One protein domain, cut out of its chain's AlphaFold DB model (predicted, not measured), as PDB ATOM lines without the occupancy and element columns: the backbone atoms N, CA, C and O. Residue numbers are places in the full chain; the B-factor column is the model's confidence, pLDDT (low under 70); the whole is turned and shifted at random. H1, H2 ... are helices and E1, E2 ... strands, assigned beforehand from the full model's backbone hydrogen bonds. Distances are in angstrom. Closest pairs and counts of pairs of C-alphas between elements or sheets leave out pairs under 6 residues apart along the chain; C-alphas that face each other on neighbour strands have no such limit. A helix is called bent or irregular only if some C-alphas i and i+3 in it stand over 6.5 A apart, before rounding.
ATOM      1  N   GLU A   4     215.317 161.124 113.275       85.38
ATOM      2  CA  GLU A   4     214.012 161.793 113.275       85.38
ATOM      3  C   GLU A   4     213.206 161.412 112.032       85.38
ATOM      4  O   GLU A   4     213.734 161.305 110.918       85.38
ATOM      5  N   VAL A   5     211.909 161.199 112.224       90.81
ATOM      6  CA  VAL A   5     211.012 160.737 111.174       90.81
ATOM      7  C   VAL A   5     209.608 161.298 111.369       90.81
ATOM      8  O   VAL A   5     209.182 161.575 112.486       90.81
ATOM      9  N   ILE A   6     208.866 161.449 110.276       92.44
ATOM     10  CA  ILE A   6     207.440 161.783 110.297       92.44
ATOM     11  C   ILE A   6     206.670 160.600 109.718       92.44
ATOM     12  O   ILE A   6     206.872 160.216 108.565       92.44
ATOM     13  N   VAL A   7     205.763 160.030 110.507       92.00
ATOM     14  CA  VAL A   7     204.810 159.019 110.051       92.00
ATOM     15  C   VAL A   7     203.559 159.735 109.564       92.00
ATOM     16  O   VAL A   7     202.765 160.257 110.344       92.00
ATOM     17  N   ARG A   8     203.392 159.775 108.246       93.00
ATOM     18  CA  ARG A   8     202.254 160.393 107.575       93.00
ATOM     19  C   ARG A   8     201.187 159.349 107.270       93.00
ATOM     20  O   ARG A   8     201.429 158.376 106.548       93.00
ATOM     21  N   ILE A   9     199.980 159.602 107.763       91.38
ATOM     22  CA  ILE A   9     198.795 158.772 107.542       91.38
ATOM     23  C   ILE A   9     197.669 159.587 106.902       91.38
ATOM     24  O   ILE A   9     197.609 160.813 107.006       91.38
ATOM     25  N   ARG A  10     196.743 158.900 106.226       82.94
ATOM     26  CA  ARG A  10     195.530 159.520 105.679       82.94
ATOM     27  C   ARG A  10     194.357 159.235 106.610       82.94
ATOM     28  O   ARG A  10     194.002 158.073 106.792       82.94
ATOM     29  N   SER A  11     193.735 160.274 107.151       78.50
ATOM     30  CA  SER A  11     192.511 160.182 107.953       78.50
ATOM     31  C   SER A  11     191.289 160.663 107.149       78.50
ATOM     32  O   SER A  11     191.463 161.360 106.141       78.50
ATOM     33  N   PRO A  12     190.050 160.364 107.584       69.31
ATOM     34  CA  PRO A  12     188.832 160.916 106.981       69.31
ATOM     35  C   PRO A  12     188.765 162.455 106.981       69.31
ATOM     36  O   PRO A  12     188.058 163.032 106.161       69.31
ATOM     37  N   ARG A  13     189.513 163.125 107.872       72.00
ATOM     38  CA  ARG A  13     189.572 164.594 108.004       72.00
ATOM     39  C   ARG A  13     190.766 165.237 107.283       72.00
ATOM     40  O   ARG A  13     190.901 166.454 107.314       72.00
ATOM     41  N   GLY A  14     191.622 164.445 106.632       83.06
ATOM     42  CA  GLY A  14     192.808 164.937 105.924       83.06
ATOM     43  C   GLY A  14     194.083 164.156 106.238       83.06
ATOM     44  O   GLY A  14     194.051 163.068 106.817       83.06
ATOM     45  N   ILE A  15     195.222 164.703 105.813       88.44
ATOM     46  CA  ILE A  15     196.552 164.135 106.071       88.44
ATOM     47  C   ILE A  15     196.961 164.454 107.512       88.44
ATOM     48  O   ILE A  15     196.797 165.589 107.955       88.44
ATOM     49  N   VAL A  16     197.493 163.459 108.222       89.69
ATOM     50  CA  VAL A  16     198.002 163.596 109.591       89.69
ATOM     51  C   VAL A  16     199.477 163.219 109.601       89.69
ATOM     52  O   VAL A  16     199.831 162.130 109.147       89.69
ATOM     53  N   ASP A  17     200.306 164.111 110.133       91.69
ATOM     54  CA  ASP A  17     201.747 163.932 110.279       91.69
ATOM     55  C   ASP A  17     202.094 163.729 111.747       91.69
ATOM     56  O   ASP A  17     201.780 164.569 112.589       91.69
ATOM     57  N   LEU A  18     202.730 162.600 112.045       91.19
ATOM     58  CA  LEU A  18     203.085 162.198 113.398       91.19
ATOM     59  C   LEU A  18     204.611 162.166 113.533       91.19
ATOM     60  O   LEU A  18     205.238 161.271 112.961       91.19
ATOM     61  N   PRO A  19     205.228 163.130 114.234       88.19
ATOM     62  CA  PRO A  19     206.668 163.120 114.459       88.19
ATOM     63  C   PRO A  19     207.072 161.952 115.368       88.19
ATOM     64  O   PRO A  19     206.328 161.554 116.268       88.19
ATOM     65  N   GLY A  20     208.259 161.399 115.137       88.44
ATOM     66  CA  GLY A  20     208.811 160.296 115.910       88.44
ATOM     67  C   GLY A  20     210.294 160.056 115.639       88.44
ATOM     68  O   GLY A  20     210.948 160.791 114.899       88.44
ATOM     69  N   THR A  21     210.822 158.994 116.232       88.69
ATOM     70  CA  THR A  21     212.218 158.566 116.101       88.69
ATOM     71  C   THR A  21     212.298 157.097 115.721       88.69
ATOM     72  O   THR A  21     211.568 156.275 116.271       88.69
ATOM     73  N   VAL A  22     213.212 156.752 114.813       89.19
ATOM     74  CA  VAL A  22     213.509 155.351 114.487       89.19
ATOM     75  C   VAL A  22     214.377 154.728 115.581       89.19
ATOM     76  O   VAL A  22     215.507 155.168 115.798       89.19
ATOM     77  N   ASP A  23     213.854 153.689 116.232       82.94
ATOM     78  CA  ASP A  23     214.534 152.898 117.263       82.94
ATOM     79  C   ASP A  23     215.463 151.834 116.665       82.94
ATOM     80  O   ASP A  23     216.556 151.602 117.178       82.94
ATOM     81  N   ALA A  24     215.043 151.189 115.572       86.25
ATOM     82  CA  ALA A  24     215.818 150.167 114.871       86.25
ATOM     83  C   ALA A  24     215.361 150.009 113.410       86.25
ATOM     84  O   ALA A  24     214.224 150.341 113.064       86.25
ATOM     85  N   VAL A  25     216.252 149.479 112.564       88.25
ATOM     86  CA  VAL A  25     216.035 149.269 111.121       88.25
ATOM     87  C   VAL A  25     216.359 147.823 110.735       88.25
ATOM     88  O   VAL A  25     217.293 147.225 111.271       88.25
ATOM     89  N   GLY A  26     215.624 147.271 109.768       86.44
ATOM     90  CA  GLY A  26     215.884 145.955 109.191       86.44
ATOM     91  C   GLY A  26     215.563 144.812 110.165       86.44
ATOM     92  O   GLY A  26     214.611 144.929 110.934       86.44
ATOM     93  N   PRO A  27     216.344 143.712 110.177       82.38
ATOM     94  CA  PRO A  27     216.041 142.523 110.984       82.38
ATOM     95  C   PRO A  27     215.891 142.777 112.495       82.38
ATOM     96  O   PRO A  27     215.208 142.019 113.176       82.38
ATOM     97  N   ALA A  28     216.493 143.850 113.022       82.50
ATOM     98  CA  ALA A  28     216.404 144.223 114.435       82.50
ATOM     99  C   ALA A  28     215.096 144.954 114.811       82.50
ATOM    100  O   ALA A  28     214.802 145.106 115.995       82.50
ATOM    101  N   ALA A  29     214.304 145.410 113.831       86.81
ATOM    102  CA  ALA A  29     213.105 146.213 114.072       86.81
ATOM    103  C   ALA A  29     212.032 145.457 114.871       86.81
ATOM    104  O   ALA A  29     211.433 146.019 115.783       86.81
ATOM    105  N   SER A  30     211.812 144.171 114.580       87.75
ATOM    106  CA  SER A  30     210.803 143.378 115.292       87.75
ATOM    107  C   SER A  30     211.164 143.183 116.770       87.75
ATOM    108  O   SER A  30     210.331 143.443 117.634       87.75
ATOM    109  N   SER A  31     212.416 142.827 117.078       81.94
ATOM    110  CA  SER A  31     212.884 142.686 118.465       81.94
ATOM    111  C   SER A  31     212.834 144.010 119.231       81.94
ATOM    112  O   SER A  31     212.371 144.037 120.367       81.94
ATOM    113  N   ALA A  32     213.236 145.116 118.596       80.44
ATOM    114  CA  ALA A  32     213.160 146.441 119.208       80.44
ATOM    115  C   ALA A  32     211.709 146.873 119.479       80.44
ATOM    116  O   ALA A  32     211.423 147.449 120.523       80.44
ATOM    117  N   PHE A  33     210.773 146.573 118.572       87.69
ATOM    118  CA  PHE A  33     209.350 146.832 118.801       87.69
ATOM    119  C   PHE A  33     208.799 146.007 119.972       87.69
ATOM    120  O   PHE A  33     208.079 146.544 120.810       87.69
ATOM    121  N   GLU A  34     209.157 144.726 120.063       86.69
ATOM    122  CA  GLU A  34     208.728 143.840 121.151       86.69
ATOM    123  C   GLU A  34     209.262 144.271 122.526       86.69
ATOM    124  O   GLU A  34     208.559 144.137 123.525       86.69
ATOM    125  N   GLU A  35     210.465 144.843 122.582       79.38
ATOM    126  CA  GLU A  35     211.019 145.457 123.792       79.38
ATOM    127  C   GLU A  35     210.259 146.751 124.142       79.38
ATOM    128  O   GLU A  35     209.744 146.923 125.253       79.38
ATOM    129  N   ARG A  36     210.103 147.643 123.156       78.94
ATOM    130  CA  ARG A  36     209.506 148.977 123.324       78.94
ATOM    131  C   ARG A  36     208.006 148.970 123.563       78.94
ATOM    132  O   ARG A  36     207.510 149.865 124.231       78.94
ATOM    133  N   LYS A  37     207.251 147.981 123.081       80.44
ATOM    134  CA  LYS A  37     205.785 147.960 123.255       80.44
ATOM    135  C   LYS A  37     205.346 147.948 124.724       80.44
ATOM    136  O   LYS A  37     204.189 148.260 124.990       80.44
ATOM    137  N   SER A  38     206.252 147.574 125.632       73.00
ATOM    138  CA  SER A  38     206.070 147.590 127.087       73.00
ATOM    139  C   SER A  38     206.469 148.918 127.750       73.00
ATOM    140  O   SER A  38     206.098 149.162 128.897       73.00
ATOM    141  N   THR A  39     207.172 149.804 127.036       67.00
ATOM    142  CA  THR A  39     207.608 151.118 127.529       67.00
ATOM    143  C   THR A  39     206.542 152.198 127.295       67.00
ATOM    144  O   THR A  39     205.722 152.038 126.391       67.00
ATOM    145  N   PRO A  40     206.503 153.286 128.092       71.38
ATOM    146  CA  PRO A  40     205.507 154.348 127.937       71.38
ATOM    147  C   PRO A  40     205.622 155.060 126.588       71.38
ATOM    148  O   PRO A  40     206.707 155.496 126.200       71.38
ATOM    149  N   GLY A  41     204.487 155.253 125.917       80.56
ATOM    150  CA  GLY A  41     204.427 155.943 124.631       80.56
ATOM    151  C   GLY A  41     203.660 155.170 123.565       80.56
ATOM    152  O   GLY A  41     202.913 154.227 123.845       80.56
ATOM    153  N   ILE A  42     203.811 155.626 122.322       88.62
ATOM    154  CA  ILE A  42     203.194 155.011 121.147       88.62
ATOM    155  C   ILE A  42     204.314 154.485 120.257       88.62
ATOM    156  O   ILE A  42     205.121 155.262 119.742       88.62
ATOM    157  N   HIS A  43     204.341 153.170 120.075       92.56
ATOM    158  CA  HIS A  43     205.381 152.461 119.338       92.56
ATOM    159  C   HIS A  43     204.774 151.763 118.125       92.56
ATOM    160  O   HIS A  43     203.670 151.219 118.194       92.56
ATOM    161  N   LEU A  44     205.497 151.782 117.011       93.94
ATOM    162  CA  LEU A  44     205.042 151.313 115.710       93.94
ATOM    163  C   LEU A  44     206.049 150.334 115.122       93.94
ATOM    164  O   LEU A  44     207.255 150.583 115.157       93.94
ATOM    165  N   LEU A  45     205.536 149.275 114.504       94.50
ATOM    166  CA  LEU A  45     206.307 148.421 113.609       94.50
ATOM    167  C   LEU A  45     205.848 148.678 112.175       94.50
ATOM    168  O   LEU A  45     204.708 148.380 111.816       94.50
ATOM    169  N   ALA A  46     206.723 149.250 111.352       90.38
ATOM    170  CA  ALA A  46     206.448 149.589 109.962       90.38
ATOM    171  C   ALA A  46     207.323 148.738 109.032       90.38
ATOM    172  O   ALA A  46     208.516 148.994 108.885       90.38
ATOM    173  N   ALA A  47     206.725 147.740 108.389       87.88
ATOM    174  CA  ALA A  47     207.443 146.723 107.629       87.88
ATOM    175  C   ALA A  47     207.260 146.850 106.112       87.88
ATOM    176  O   ALA A  47     206.295 147.455 105.629       87.88
ATOM    177  N   ALA A  48     208.163 146.249 105.341       81.88
ATOM    178  CA  ALA A  48     208.045 146.138 103.889       81.88
ATOM    179  C   ALA A  48     208.322 144.719 103.391       81.88
ATOM    180  O   ALA A  48     209.155 143.991 103.916       81.88
ATOM    181  N   THR A  49     207.657 144.330 102.306       65.25
ATOM    182  CA  THR A  49     208.015 143.106 101.585       65.25
ATOM    183  C   THR A  49     209.208 143.405 100.675       65.25
ATOM    184  O   THR A  49     209.047 144.091  99.670       65.25
ATOM    185  N   GLY A  50     210.396 142.905 101.033       63.88
ATOM    186  CA  GLY A  50     211.619 143.036 100.225       63.88
ATOM    187  C   GLY A  50     212.435 144.321 100.438       63.88
ATOM    188  O   GLY A  50     213.273 144.639  99.601       63.88
ATOM    189  N   ASP A  51     212.201 145.058 101.529       80.00
ATOM    190  CA  ASP A  51     212.933 146.279 101.912       80.00
ATOM    191  C   ASP A  51     213.019 146.362 103.459       80.00
ATOM    192  O   ASP A  51     212.477 145.504 104.149       80.00
ATOM    193  N   SER A  52     213.719 147.352 104.021       84.50
ATOM    194  CA  SER A  52     213.995 147.446 105.463       84.50
ATOM    195  C   SER A  52     212.762 147.810 106.298       84.50
ATOM    196  O   SER A  52     212.078 148.801 106.001       84.50
ATOM    197  N   ASP A  53     212.556 147.057 107.379       90.88
ATOM    198  CA  ASP A  53     211.562 147.314 108.425       90.88
ATOM    199  C   ASP A  53     212.027 148.416 109.385       90.88
ATOM    200  O   ASP A  53     213.224 148.660 109.530       90.88
ATOM    201  N   TYR A  54     211.086 149.074 110.058       91.19
ATOM    202  CA  TYR A  54     211.365 150.140 111.017       91.19
ATOM    203  C   TYR A  54     210.581 149.937 112.311       91.19
ATOM    204  O   TYR A  54     209.361 149.773 112.279       91.19
ATOM    205  N   ALA A  55     211.278 150.024 113.442       91.06
ATOM    206  CA  ALA A  55     210.666 150.270 114.744       91.06
ATOM    207  C   ALA A  55     210.690 151.777 115.009       91.06
ATOM    208  O   ALA A  55     211.751 152.396 114.898       91.06
ATOM    209  N   ILE A  56     209.534 152.377 115.294       92.19
ATOM    210  CA  ILE A  56     209.385 153.831 115.439       92.19
ATOM    211  C   ILE A  56     208.650 154.145 116.739       92.19
ATOM    212  O   ILE A  56     207.567 153.617 116.976       92.19
ATOM    213  N   SER A  57     209.186 155.070 117.528       90.94
ATOM    214  CA  SER A  57     208.503 155.666 118.679       90.94
ATOM    215  C   SER A  57     207.989 157.056 118.314       90.94
ATOM    216  O   SER A  57     208.756 157.886 117.826       90.94
ATOM    217  N   LEU A  58     206.697 157.323 118.519       88.56
ATOM    218  CA  LEU A  58     206.116 158.642 118.259       88.56
ATOM    219  C   LEU A  58     206.412 159.618 119.397       88.56
ATOM    220  O   LEU A  58     206.424 159.254 120.573       88.56
ATOM    221  N   GLN A  59     206.585 160.883 119.036       82.62
ATOM    222  CA  GLN A  59     206.768 161.965 119.988       82.62
ATOM    223  C   GLN A  59     205.424 162.335 120.632       82.62
ATOM    224  O   GLN A  59     204.432 162.585 119.946       82.62
ATOM    225  N   ALA A  60     205.389 162.379 121.964       74.88
ATOM    226  CA  ALA A  60     204.228 162.839 122.720       74.88
ATOM    227  C   ALA A  60     204.191 164.383 122.804       74.88
ATOM    228  O   ALA A  60     205.255 165.007 122.853       74.88
ATOM    229  N   PRO A  61     203.001 165.012 122.886       72.56
ATOM    230  CA  PRO A  61     201.670 164.399 122.905       72.56
ATOM    231  C   PRO A  61     201.125 164.099 121.495       72.56
ATOM    232  O   PRO A  61     201.166 164.949 120.609       72.56
ATOM    233  N   VAL A  62     200.528 162.916 121.311       79.25
ATOM    234  CA  VAL A  62     199.759 162.578 120.098       79.25
ATOM    235  C   VAL A  62     198.268 162.794 120.387       79.25
ATOM    236  O   VAL A  62     197.749 162.171 121.316       79.25
ATOM    237  N   PRO A  63     197.552 163.646 119.627       81.62
ATOM    238  CA  PRO A  63     196.122 163.866 119.832       81.62
ATOM    239  C   PRO A  63     195.320 162.562 119.739       81.62
ATOM    240  O   PRO A  63     195.572 161.738 118.859       81.62
ATOM    241  N   ALA A  64     194.312 162.392 120.603       77.88
ATOM    242  CA  ALA A  64     193.500 161.171 120.654       77.88
ATOM    243  C   ALA A  64     192.859 160.829 119.295       77.88
ATOM    244  O   ALA A  64     192.841 159.671 118.892       77.88
ATOM    245  N   GLU A  65     192.407 161.840 118.547       80.19
ATOM    246  CA  GLU A  65     191.860 161.652 117.199       80.19
ATOM    247  C   GLU A  65     192.907 161.113 116.208       80.19
ATOM    248  O   GLU A  65     192.605 160.246 115.389       80.19
ATOM    249  N   SER A  66     194.151 161.589 116.301       83.75
ATOM    250  CA  SER A  66     195.263 161.142 115.459       83.75
ATOM    251  C   SER A  66     195.727 159.730 115.814       83.75
ATOM    252  O   SER A  66     196.093 158.967 114.924       83.75
ATOM    253  N   LEU A  67     195.667 159.362 117.096       83.88
ATOM    254  CA  LEU A  67     195.959 158.007 117.560       83.88
ATOM    255  C   LEU A  67     194.895 157.002 117.099       83.88
ATOM    256  O   LEU A  67     195.239 155.908 116.654       83.88
ATOM    257  N   THR A  68     193.615 157.379 117.159       83.88
ATOM    258  CA  THR A  68     192.517 156.572 116.609       83.88
ATOM    259  C   THR A  68     192.714 156.356 115.111       83.88
ATOM    260  O   THR A  68     192.720 155.214 114.657       83.88
ATOM    261  N   ALA A  69     193.001 157.426 114.364       84.88
ATOM    262  CA  ALA A  69     193.281 157.337 112.933       84.88
ATOM    263  C   ALA A  69     194.519 156.478 112.610       84.88
ATOM    264  O   ALA A  69     194.572 155.860 111.550       84.88
ATOM    265  N   LEU A  70     195.519 156.433 113.497       87.38
ATOM    266  CA  LEU A  70     196.706 155.593 113.337       87.38
ATOM    267  C   LEU A  70     196.405 154.107 113.572       87.38
ATOM    268  O   LEU A  70     196.860 153.273 112.795       87.38
ATOM    269  N   ARG A  71     195.617 153.774 114.601       87.19
ATOM    270  CA  ARG A  71     195.188 152.392 114.883       87.19
ATOM    271  C   ARG A  71     194.307 151.823 113.775       87.19
ATOM    272  O   ARG A  71     194.471 150.673 113.392       87.19
ATOM    273  N   GLU A  72     193.434 152.643 113.193       87.75
ATOM    274  CA  GLU A  72     192.628 152.261 112.022       87.75
ATOM    275  C   GLU A  72     193.477 151.940 110.776       87.75
ATOM    276  O   GLU A  72     192.966 151.361 109.820       87.75
ATOM    277  N   ARG A  73     194.766 152.312 110.773       86.38
ATOM    278  CA  ARG A  73     195.727 152.031 109.697       86.38
ATOM    279  C   ARG A  73     196.627 150.834 109.975       86.38
ATOM    280  O   ARG A  73     197.542 150.577 109.194       86.38
ATOM    281  N   GLU A  74     196.397 150.094 111.051       89.06
ATOM    282  CA  GLU A  74     197.089 148.829 111.268       89.06
ATOM    283  C   GLU A  74     196.722 147.836 110.151       89.06
ATOM    284  O   GLU A  74     195.561 147.645 109.798       89.06
ATOM    285  N   GLY A  75     197.736 147.259 109.514       84.88
ATOM    286  CA  GLY A  75     197.607 146.460 108.300       84.88
ATOM    287  C   GLY A  75     197.591 147.261 106.990       84.88
ATOM    288  O   GLY A  75     197.742 146.639 105.935       84.88
ATOM    289  N   ASP A  76     197.497 148.593 107.028       88.75
ATOM    290  CA  ASP A  76     197.511 149.482 105.860       88.75
ATOM    291  C   ASP A  76     198.896 150.094 105.596       88.75
ATOM    292  O   ASP A  76     199.834 149.994 106.389       88.75
ATOM    293  N   ALA A  77     199.039 150.750 104.441       88.75
ATOM    294  CA  ALA A  77     200.258 151.467 104.099       88.75
ATOM    295  C   ALA A  77     200.290 152.890 104.683       88.75
ATOM    296  O   ALA A  77     199.388 153.694 104.441       88.75
ATOM    297  N   VAL A  78     201.396 153.220 105.341       92.06
ATOM    298  CA  VAL A  78     201.761 154.544 105.851       92.06
ATOM    299  C   VAL A  78     202.993 155.075 105.119       92.06
ATOM    300  O   VAL A  78     203.751 154.311 104.508       92.06
ATOM    301  N   LEU A  79     203.189 156.393 105.143       92.56
ATOM    302  CA  LEU A  79     204.366 157.026 104.557       92.56
ATOM    303  C   LEU A  79     205.318 157.456 105.672       92.56
ATOM    304  O   LEU A  79     204.943 158.222 106.551       92.56
ATOM    305  N   VAL A  80     206.550 156.967 105.627       91.88
ATOM    306  CA  VAL A  80     207.609 157.276 106.585       91.88
ATOM    307  C   VAL A  80     208.543 158.285 105.918       91.88
ATOM    308  O   VAL A  80     209.203 157.983 104.922       91.88
ATOM    309  N   ILE A  81     208.532 159.519 106.410       91.56
ATOM    310  CA  ILE A  81     209.249 160.656 105.830       91.56
ATOM    311  C   ILE A  81     210.472 160.945 106.690       91.56
ATOM    312  O   ILE A  81     210.349 161.325 107.851       91.56
ATOM    313  N   PHE A  82     211.649 160.821 106.092       88.50
ATOM    314  CA  PHE A  82     212.906 161.239 106.699       88.50
ATOM    315  C   PHE A  82     213.244 162.651 106.202       88.50
ATOM    316  O   PHE A  82     213.302 162.842 104.981       88.50
ATOM    317  N   PRO A  83     213.463 163.641 107.085       81.06
ATOM    318  CA  PRO A  83     213.853 164.985 106.668       81.06
ATOM    319  C   PRO A  83     215.049 164.952 105.701       81.06
ATOM    320  O   PRO A  83     216.071 164.324 105.971       81.06
ATOM    321  N   GLY A  84     214.900 165.581 104.531       76.38
ATOM    322  CA  GLY A  84     215.944 165.626 103.498       76.38
ATOM    323  C   GLY A  84     216.138 164.345 102.670       76.38
ATOM    324  O   GLY A  84     217.071 164.297 101.871       76.38
ATOM    325  N   ARG A  85     215.286 163.316 102.810       81.31
ATOM    326  CA  ARG A  85     215.334 162.089 101.988       81.31
ATOM    327  C   ARG A  85     213.985 161.784 101.334       81.31
ATOM    328  O   ARG A  85     212.946 162.312 101.725       81.31
ATOM    329  N   THR A  86     213.999 160.894 100.342       81.44
ATOM    330  CA  THR A  86     212.779 160.414  99.685       81.44
ATOM    331  C   THR A  86     211.893 159.658 100.687       81.44
ATOM    332  O   THR A  86     212.383 158.731 101.336       81.44
ATOM    333  N   PRO A  87     210.599 160.010 100.816       87.31
ATOM    334  CA  PRO A  87     209.664 159.280 101.665       87.31
ATOM    335  C   PRO A  87     209.527 157.814 101.256       87.31
ATOM    336  O   PRO A  87     209.430 157.506 100.066       87.31
ATOM    337  N   VAL A  88     209.443 156.916 102.235       89.56
ATOM    338  CA  VAL A  88     209.282 155.478 101.990       89.56
ATOM    339  C   VAL A  88     207.902 155.005 102.418       89.56
ATOM    340  O   VAL A  88     207.382 155.386 103.466       89.56
ATOM    341  N   ARG A  89     207.276 154.162 101.596       89.94
ATOM    342  CA  ARG A  89     205.984 153.550 101.916       89.94
ATOM    343  C   ARG A  89     206.220 152.261 102.698       89.94
ATOM    344  O   ARG A  89     207.015 151.422 102.269       89.94
ATOM    345  N   ARG A  90     205.535 152.105 103.831       91.12
ATOM    346  CA  ARG A  90     205.626 150.932 104.712       91.12
ATOM    347  C   ARG A  90     204.248 150.462 105.130       91.12
ATOM    348  O   ARG A  90     203.330 151.266 105.213       91.12
ATOM    349  N   ARG A  91     204.094 149.166 105.376       92.25
ATOM    350  CA  ARG A  91     202.884 148.604 105.971       92.25
ATOM    351  C   ARG A  91     203.001 148.713 107.483       92.25
ATOM    352  O   ARG A  91     203.965 148.210 108.051       92.25
ATOM    353  N   LEU A  92     202.043 149.365 108.128       93.06
ATOM    354  CA  LEU A  92     201.996 149.446 109.582       93.06
ATOM    355  C   LEU A  92     201.555 148.082 110.118       93.06
ATOM    356  O   LEU A  92     200.387 147.733 110.015       93.06
ATOM    357  N   GLN A  93     202.491 147.263 110.589       91.75
ATOM    358  CA  GLN A  93     202.208 145.901 111.048       91.75
ATOM    359  C   GLN A  93     201.607 145.863 112.444       91.75
ATOM    360  O   GLN A  93     200.771 145.005 112.695       91.75
ATOM    361  N   ALA A  94     202.055 146.752 113.328       91.31
ATOM    362  CA  ALA A  94     201.587 146.791 114.701       91.31
ATOM    363  C   ALA A  94     201.658 148.209 115.268       91.31
ATOM    364  O   ALA A  94     202.597 148.961 114.979       91.31
ATOM    365  N   VAL A  95     200.674 148.546 116.102       91.12
ATOM    366  CA  VAL A  95     200.638 149.774 116.903       91.12
ATOM    367  C   VAL A  95     200.479 149.389 118.366       91.12
ATOM    368  O   VAL A  95     199.427 148.905 118.773       91.12
ATOM    369  N   SER A  96     201.501 149.643 119.182       88.62
ATOM    370  CA  SER A  96     201.371 149.534 120.634       88.62
ATOM    371  C   SER A  96     201.176 150.912 121.241       88.62
ATOM    372  O   SER A  96     201.900 151.856 120.928       88.62
ATOM    373  N   VAL A  97     200.199 151.014 122.134       83.62
ATOM    374  CA  VAL A  97     200.009 152.189 122.980       83.62
ATOM    375  C   VAL A  97     200.096 151.703 124.406       83.62
ATOM    376  O   VAL A  97     199.154 151.089 124.914       83.62
ATOM    377  N   SER A  98     201.219 151.984 125.045       73.38
ATOM    378  CA  SER A  98     201.359 151.719 126.463       73.38
ATOM    379  C   SER A  98     200.864 152.948 127.214       73.38
ATOM    380  O   SER A  98     201.520 153.987 127.250       73.38
ATOM    381  N   THR A  99     199.659 152.825 127.775       56.22
ATOM    382  CA  THR A  99     199.121 153.737 128.801       56.22
ATOM    383  C   THR A  99     199.487 153.255 130.193       56.22
ATOM    384  O   THR A  99     198.811 153.607 131.154       56.22
TER     385      THR A  99
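Overview. This is residues 4 to 99 of the 802 residues of an uncharacterized protein of Sorangium cellulosum (UniProt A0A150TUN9). Six strands curve into a small closed barrel, with H1 packed along its outside at E3 and E4. The shorter H2 is also outside, between the E1 and E2 hairpin and E6. The 96 printed residues have two named helices and six named strands, in the order E1 E2 H1 E3 E4 H2 E5 E6, class mixed, with antiparallel neighbours round the ring. The whole is compact, radius of gyration of the C-alphas 12.1 A, spanning 34 by 31 by 24 A.

Arrangement. E1, residues 4 to 11, and E2, residues 14 to 25, form an antiparallel hairpin, with N 7 and O 18 within hydrogen-bond range at 2.8 A. E2 bends by 75 degrees at residue 22. H1, residues 26 to 36, is on the barrel at a height over the sheet of 7.0 A. E3, residues 41 to 47, and E4, residues 54 to 58, form a second hairpin, with N 44 and O 56 at 2.8 A. E4 also neighbours E2, with N 21 and O 57 at 2.8 A. The closest C-alphas of H1 and E4 are those of Ala 29 and Ala 55, 4.8 A apart. H2, residues 64 to 71, is on the barrel too; its closest C-alpha to E1 is that of Ala 69, 5.8 A from that of Ser 11. E5, residues 77 to 81, and E6, residues 88 to 98, form the third hairpin, with N 80 and O 88 at 2.8 A. E6 bends by 71 degrees at residue 91 and neighbours E3, with N 43 and O 96 at 2.9 A. E5 and E1 close the ring, with N 8 and O 79 at 2.8 A. Every O i to N i+4 pair is within hydrogen-bond range in H2, and 5 of 7 in H1.

Along the chain. E1 begins at C-alpha 4 (214.012, 161.793, 113.275) and is 22.2 A long; E2 is 28.5 A. H1, 15.8 A, is only just irregular: C-alphas 27 and 30 are 6.8 A apart. E3 is 19.6 A, E6 26.0 A, ending at C-alpha 98 (201.359, 151.719, 126.463).

Size, cuts and confidence. The C-alphas of Arg 13 and Pro 27, the two farthest apart, are 34.6 A apart. The printed part has no cut, and no link is long. Mean pLDDT of the printed part is 84.9; residues 12, 39, 49 to 50 and 99 are under 70.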